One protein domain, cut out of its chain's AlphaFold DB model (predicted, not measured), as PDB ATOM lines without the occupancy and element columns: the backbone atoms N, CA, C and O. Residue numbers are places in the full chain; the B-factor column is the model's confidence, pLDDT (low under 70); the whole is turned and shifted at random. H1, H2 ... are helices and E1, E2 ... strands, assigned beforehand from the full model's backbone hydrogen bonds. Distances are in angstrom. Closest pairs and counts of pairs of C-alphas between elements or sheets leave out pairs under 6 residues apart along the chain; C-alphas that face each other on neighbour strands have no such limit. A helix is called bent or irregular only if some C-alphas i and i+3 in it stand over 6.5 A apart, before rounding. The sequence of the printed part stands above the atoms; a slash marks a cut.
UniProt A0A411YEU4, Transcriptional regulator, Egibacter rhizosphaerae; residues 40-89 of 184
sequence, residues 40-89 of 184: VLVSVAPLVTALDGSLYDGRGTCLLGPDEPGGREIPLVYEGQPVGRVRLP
ATOM      1  N   VAL A  40     218.187 264.013 134.785       89.56
ATOM      2  CA  VAL A  40     217.148 263.250 134.069       89.56
ATOM      3  C   VAL A  40     217.180 263.504 132.560       89.56
ATOM      4  O   VAL A  40     217.098 262.541 131.810       89.56
ATOM      5  N   LEU A  41     217.346 264.752 132.109       90.25
ATOM      6  CA  LEU A  41     217.405 265.103 130.684       90.25
ATOM      7  C   LEU A  41     218.618 264.455 130.014       90.25
ATOM      8  O   LEU A  41     218.485 263.824 128.968       90.25
ATOM      9  N   VAL A  42     219.778 264.529 130.671       90.25
ATOM     10  CA  VAL A  42     221.006 263.861 130.218       90.25
ATOM     11  C   VAL A  42     220.810 262.346 130.132       90.25
ATOM     12  O   VAL A  42     221.214 261.722 129.156       90.25
ATOM     13  N   SER A  43     220.148 261.751 131.128       90.25
ATOM     14  CA  SER A  43     219.943 260.299 131.196       90.25
ATOM     15  C   SER A  43     219.009 259.779 130.104       90.25
ATOM     16  O   SER A  43     219.222 258.684 129.590       90.25
ATOM     17  N   VAL A  44     217.968 260.537 129.744       91.44
ATOM     18  CA  VAL A  44     216.994 260.102 128.729       91.44
ATOM     19  C   VAL A  44     217.413 260.447 127.304       91.44
ATOM     20  O   VAL A  44     216.889 259.841 126.374       91.44
ATOM     21  N   ALA A  45     218.360 261.369 127.114       89.31
ATOM     22  CA  ALA A  45     218.804 261.809 125.793       89.31
ATOM     23  C   ALA A  45     219.152 260.651 124.829       89.31
ATOM     24  O   ALA A  45     218.616 260.652 123.722       89.31
ATOM     25  N   PRO A  46     219.927 259.611 125.214       88.31
ATOM     26  CA  PRO A  46     220.228 258.497 124.308       88.31
ATOM     27  C   PRO A  46     218.984 257.712 123.874       88.31
ATOM     28  O   PRO A  46     218.913 257.246 122.740       88.31
ATOM     29  N   LEU A  47     217.999 257.575 124.768       86.12
ATOM     30  CA  LEU A  47     216.736 256.901 124.469       86.12
ATOM     31  C   LEU A  47     215.895 257.733 123.501       86.12
ATOM     32  O   LEU A  47     215.349 257.186 122.550       86.12
ATOM     33  N   VAL A  48     215.812 259.044 123.731       88.56
ATOM     34  CA  VAL A  48     215.087 259.962 122.846       88.56
ATOM     35  C   VAL A  48     215.694 259.936 121.444       88.56
ATOM     36  O   VAL A  48     214.959 259.752 120.480       88.56
ATOM     37  N   THR A  49     217.024 259.989 121.333       85.19
ATOM     38  CA  THR A  49     217.730 259.863 120.051       85.19
ATOM     39  C   THR A  49     217.465 258.520 119.368       85.19
ATOM     40  O   THR A  49     217.171 258.491 118.181       85.19
ATOM     41  N   ALA A  50     217.516 257.397 120.094       84.19
ATOM     42  CA  ALA A  50     217.249 256.070 119.522       84.19
ATOM     43  C   ALA A  50     215.800 255.894 119.018       84.19
ATOM     44  O   ALA A  50     215.506 255.005 118.209       84.19
ATOM     45  N   LEU A  51     214.888 256.718 119.533       83.19
ATOM     46  CA  LEU A  51     213.480 256.742 119.162       83.19
ATOM     47  C   LEU A  51     213.151 257.820 118.121       83.19
ATOM     48  O   LEU A  51     211.974 257.959 117.797       83.19
ATOM     49  N   ASP A  52     214.153 258.543 117.607       83.81
ATOM     50  CA  ASP A  52     213.979 259.691 116.707       83.81
ATOM     51  C   ASP A  52     213.018 260.747 117.291       83.81
ATOM     52  O   ASP A  52     212.248 261.392 116.585       83.81
ATOM     53  N   GLY A  53     213.022 260.874 118.622       87.50
ATOM     54  CA  GLY A  53     212.189 261.812 119.359       87.50
ATOM     55  C   GLY A  53     212.868 263.153 119.602       87.50
ATOM     56  O   GLY A  53     214.059 263.340 119.341       87.50
ATOM     57  N   SER A  54     212.099 264.060 120.196       91.50
ATOM     58  CA  SER A  54     212.549 265.395 120.577       91.50
ATOM     59  C   SER A  54     212.489 265.577 122.092       91.50
ATOM     60  O   SER A  54     211.538 265.153 122.755       91.50
ATOM     61  N   LEU A  55     213.529 266.180 122.664       91.69
ATOM     62  CA  LEU A  55     213.653 266.443 124.097       91.69
ATOM     63  C   LEU A  55     213.572 267.943 124.341       91.69
ATOM     64  O   LEU A  55     214.302 268.708 123.722       91.69
ATOM     65  N   TYR A  56     212.750 268.347 125.299       91.69
ATOM     66  CA  TYR A  56     212.534 269.734 125.683       91.69
ATOM     67  C   TYR A  56     212.907 269.948 127.149       91.69
ATOM     68  O   TYR A  56     212.659 269.081 127.996       91.69
ATOM     69  N   ASP A  57     213.452 271.120 127.463       89.62
ATOM     70  CA  ASP A  57     213.677 271.544 128.845       89.62
ATOM     71  C   ASP A  57     212.362 271.946 129.551       89.62
ATOM     72  O   ASP A  57     211.270 271.954 128.969       89.62
ATOM     73  N   GLY A  58     212.447 272.304 130.835       84.88
ATOM     74  CA  GLY A  58     211.297 272.792 131.607       84.88
ATOM     75  C   GLY A  58     210.683 274.097 131.075       84.88
ATOM     76  O   GLY A  58     209.533 274.401 131.389       84.88
ATOM     77  N   ARG A  59     211.414 274.850 130.243       84.31
ATOM     78  CA  ARG A  59     210.975 276.108 129.617       84.31
ATOM     79  C   ARG A  59     210.297 275.877 128.263       84.31
ATOM     80  O   ARG A  59     209.624 276.774 127.768       84.31
ATOM     81  N   GLY A  60     210.402 274.672 127.704       82.94
ATOM     82  CA  GLY A  60     209.899 274.325 126.378       82.94
ATOM     83  C   GLY A  60     210.887 274.575 125.242       82.94
ATOM     84  O   GLY A  60     210.484 274.523 124.087       82.94
ATOM     85  N   THR A  61     212.158 274.812 125.552       85.75
ATOM     86  CA  THR A  61     213.240 274.880 124.568       85.75
ATOM     87  C   THR A  61     213.547 273.474 124.071       85.75
ATOM     88  O   THR A  61     213.809 272.586 124.886       85.75
ATOM     89  N   CYS A  62     213.534 273.260 122.754       86.38
ATOM     90  CA  CYS A  62     213.981 271.999 122.169       86.38
ATOM     91  C   CYS A  62     215.500 271.859 122.355       86.38
ATOM     92  O   CYS A  62     216.271 272.687 121.873       86.38
ATOM     93  N   LEU A  63     215.920 270.832 123.090       84.69
ATOM     94  CA  LEU A  63     217.319 270.509 123.364       84.69
ATOM     95  C   LEU A  63     217.887 269.510 122.350       84.69
ATOM     96  O   LEU A  63     219.079 269.550 122.058       84.69
ATOM     97  N   LEU A  64     217.054 268.584 121.864       83.25
ATOM     98  CA  LEU A  64     217.437 267.491 120.966       83.25
ATOM     99  C   LEU A  64     216.266 267.149 120.043       83.25
ATOM    100  O   LEU A  64     215.125 267.173 120.497       83.25
ATOM    101  N   GLY A  65     216.562 266.743 118.807       82.88
ATOM    102  CA  GLY A  65     215.571 266.276 117.831       82.88
ATOM    103  C   GLY A  65     214.938 267.389 116.980       82.88
ATOM    104  O   GLY A  65     215.159 268.576 117.237       82.88
ATOM    105  N   PRO A  66     214.187 267.022 115.926       75.88
ATOM    106  CA  PRO A  66     213.470 267.981 115.093       75.88
ATOM    107  C   PRO A  66     212.297 268.594 115.872       75.88
ATOM    108  O   PRO A  66     211.468 267.883 116.441       75.88
ATOM    109  N   ASP A  67     212.204 269.924 115.915       73.88
ATOM    110  CA  ASP A  67     211.072 270.618 116.546       73.88
ATOM    111  C   ASP A  67     209.875 270.699 115.590       73.88
ATOM    112  O   ASP A  67     209.448 271.770 115.160       73.88
ATOM    113  N   GLU A  68     209.366 269.536 115.194       71.06
ATOM    114  CA  GLU A  68     208.215 269.429 114.306       71.06
ATOM    115  C   GLU A  68     206.911 269.313 115.110       71.06
ATOM    116  O   GLU A  68     206.872 268.653 116.157       71.06
ATOM    117  N   PRO A  69     205.827 269.973 114.664       63.47
ATOM    118  CA  PRO A  69     204.528 269.872 115.313       63.47
ATOM    119  C   PRO A  69     203.904 268.492 115.070       63.47
ATOM    120  O   PRO A  69     203.818 268.035 113.935       63.47
ATOM    121  N   GLY A  70     203.409 267.863 116.137       68.56
ATOM    122  CA  GLY A  70     202.782 266.535 116.093       68.56
ATOM    123  C   GLY A  70     203.354 265.601 117.160       68.56
ATOM    124  O   GLY A  70     204.428 265.854 117.697       68.56
ATOM    125  N   GLY A  71     202.636 264.535 117.512       73.50
ATOM    126  CA  GLY A  71     203.122 263.544 118.471       73.50
ATOM    127  C   GLY A  71     202.741 263.791 119.933       73.50
ATOM    128  O   GLY A  71     202.325 264.872 120.359       73.50
ATOM    129  N   ARG A  72     202.878 262.733 120.738       79.25
ATOM    130  CA  ARG A  72     202.529 262.754 122.162       79.25
ATOM    131  C   ARG A  72     203.665 263.353 122.980       79.25
ATOM    132  O   ARG A  72     204.769 262.813 123.004       79.25
ATOM    133  N   GLU A  73     203.347 264.392 123.743       86.50
ATOM    134  CA  GLU A  73     204.244 264.926 124.764       86.50
ATOM    135  C   GLU A  73     204.111 264.157 126.082       86.50
ATOM    136  O   GLU A  73     203.013 263.928 126.601       86.50
ATOM    137  N   ILE A  74     205.250 263.757 126.635       91.31
ATOM    138  CA  ILE A  74     205.369 263.050 127.905       91.31
ATOM    139  C   ILE A  74     206.186 263.937 128.852       91.31
ATOM    140  O   ILE A  74     207.350 264.220 128.558       91.31
ATOM    141  N   PRO A  75     205.620 264.392 129.984       92.56
ATOM    142  CA  PRO A  75     206.366 265.186 130.948       92.56
ATOM    143  C   PRO A  75     207.426 264.330 131.645       92.56
ATOM    144  O   PRO A  75     207.141 263.236 132.134       92.56
ATOM    145  N   LEU A  76     208.643 264.859 131.733       91.00
ATOM    146  CA  LEU A  76     209.700 264.310 132.568       91.00
ATOM    147  C   LEU A  76     209.592 264.953 133.945       91.00
ATOM    148  O   LEU A  76     209.731 266.168 134.080       91.00
ATOM    149  N   VAL A  77     209.329 264.134 134.959       90.75
ATOM    150  CA  VAL A  77     209.124 264.578 136.339       90.75
ATOM    151  C   VAL A  77     210.245 264.032 137.215       90.75
ATOM    152  O   VAL A  77     210.524 262.834 137.193       90.75
ATOM    153  N   TYR A  78     210.865 264.904 138.003       89.94
ATOM    154  CA  TYR A  78     211.861 264.555 139.011       89.94
ATOM    155  C   TYR A  78     211.438 265.149 140.350       89.94
ATOM    156  O   TYR A  78     211.082 266.321 140.415       89.94
ATOM    157  N   GLU A  79     211.401 264.328 141.402       90.94
ATOM    158  CA  GLU A  79     210.923 264.741 142.736       90.94
ATOM    159  C   GLU A  79     209.538 265.424 142.717       90.94
ATOM    160  O   GLU A  79     209.248 266.354 143.466       90.94
ATOM    161  N   GLY A  80     208.656 264.969 141.821       88.44
ATOM    162  CA  GLY A  80     207.319 265.544 141.647       88.44
ATOM    163  C   GLY A  80     207.285 266.878 140.889       88.44
ATOM    164  O   GLY A  80     206.198 267.408 140.676       88.44
ATOM    165  N   GLN A  81     208.431 267.401 140.446       86.00
ATOM    166  CA  GLN A  81     208.531 268.628 139.657       86.00
ATOM    167  C   GLN A  81     208.786 268.322 138.172       86.00
ATOM    168  O   GLN A  81     209.622 267.471 137.858       86.00
ATOM    169  N   PRO A  82     208.094 268.988 137.233       87.75
ATOM    170  CA  PRO A  82     208.367 268.837 135.808       87.75
ATOM    171  C   PRO A  82     209.708 269.495 135.452       87.75
ATOM    172  O   PRO A  82     209.885 270.699 135.621       87.75
ATOM    173  N   VAL A  83     210.646 268.702 134.937       91.69
ATOM    174  CA  VAL A  83     212.005 269.143 134.566       91.69
ATOM    175  C   VAL A  83     212.219 269.230 133.055       91.69
ATOM    176  O   VAL A  83     213.195 269.822 132.603       91.69
ATOM    177  N   GLY A  84     211.298 268.667 132.270       91.94
ATOM    178  CA  GLY A  84     211.287 268.752 130.814       91.94
ATOM    179  C   GLY A  84     210.155 267.947 130.193       91.94
ATOM    180  O   GLY A  84     209.244 267.496 130.892       91.94
ATOM    181  N   ARG A  85     210.199 267.769 128.874       92.75
ATOM    182  CA  ARG A  85     209.215 266.985 128.115       92.75
ATOM    183  C   ARG A  85     209.906 266.187 127.018       92.75
ATOM    184  O   ARG A  85     210.877 266.654 126.440       92.75
ATOM    185  N   VAL A  86     209.398 265.000 126.715       92.19
ATOM    186  CA  VAL A  86     209.789 264.227 125.530       92.19
ATOM    187  C   VAL A  86     208.616 264.207 124.569       92.19
ATOM    188  O   VAL A  86     207.498 263.903 124.981       92.19
ATOM    189  N   ARG A  87     208.873 264.492 123.299       89.69
ATOM    190  CA  ARG A  87     207.945 264.265 122.196       89.69
ATOM    191  C   ARG A  87     208.455 263.069 121.408       89.69
ATOM    192  O   ARG A  87     209.615 263.040 121.011       89.69
ATOM    193  N   LEU A  88     207.609 262.065 121.229       85.81
ATOM    194  CA  LEU A  88     207.920 260.916 120.380       85.81
ATOM    195  C   LEU A  88     207.131 261.048 119.072       85.81
ATOM    196  O   LEU A  88     205.961 261.451 119.143       85.81
ATOM    197  N   PRO A  89     207.731 260.719 117.912       76.50
ATOM    198  CA  PRO A  89     207.024 260.736 116.637       76.50
ATOM    199  C   PRO A  89     205.832 259.776 116.682       76.50
ATOM    200  O   PRO A  89     205.905 258.687 117.264       76.50
TER     201      PRO A  89
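AT A GLANCE: This is residues 40 to 89 of the 184 residues of the protein "Transcriptional regulator" of Egibacter rhizosphaerae (UniProt A0A411YEU4). A twisted sheet of four antiparallel strands makes a wall, and one helix, H1, lies over one face of it, along the strands. The long hairpin of E3 and E4 makes one side of the sheet and the shorter hairpin of E1 and E2 makes the other. The 50 printed residues hold one named helix and four named strands, in the chain order H1, E1, E2, E3, E4; the sheet's order is E2, E1, E4, E3, all antiparallel, and the class is mixed, helices and strands. The whole is compact, with a radius of gyration of the C-alphas of 9.9 A and a rounded outline of 27 by 20 by 16 A.

HOW THE PARTS SIT: Look first at the inner strands, E1, residues 54 to 57, and E4, residues 81 to 88: they are antiparallel at 163 degrees, and N 54 and O 87 are within hydrogen-bond range at 2.8 A, as are N 85 and O 56 at 2.9 A. E4 bends by 50 degrees at residue 84. The edge strand E3, residues 72 to 78, forms a hairpin with E4 at 151 degrees, with N 76 and O 84 at 2.8 A and N 81 and O 78 at 2.9 A. The other edge strand, E2, residues 62 to 64, forms a hairpin with E1 at 128 degrees; find N 55 and O 64 at 2.9 A. From edge to edge the strands' lines turn by 93 degrees. Now look to H1, residues 40 to 50, which is on the sheet at a height over the sheet of 8.6 A and lies over E1 and E4. Its line and that of E4 stand at 4 degrees on the local plane, and it runs along the strands. The closest C-alphas of H1 and E1 are those of Val 48 and Ser 54, 6.4 A apart; those of H1 and E4 are Leu 41 and Gly 84, 7.1 A apart. H1 is irregular, with C-alphas 43 and 46 7.1 A apart; 5 of its 7 O i to N i+4 pairs are within hydrogen-bond range.

IN THESE COORDINATES: Find C-alpha 40 at (217.148, 263.250, 134.069); from there H1 runs 16.2 A to C-alpha 50. E1 begins at C-alpha 54, at (212.549, 265.395, 120.577), and spans 10.4 A; E2 spans 5.8 A. E3 runs 19.3 A from C-alpha 72 to C-alpha 78, and E4 runs 20.8 A from C-alpha 81 to C-alpha 88 at (207.920, 260.916, 120.380).

THE WHOLE: The two C-alphas farthest apart, those of Glu 68 and Glu 79, are 28.9 A apart. The printed part has no cut and no long link; the link from E2 to E3 is short, with 7 residues, and the other links are tight. The mean pLDDT of the printed part is 85.8, and residues 69 to 70 are under 70.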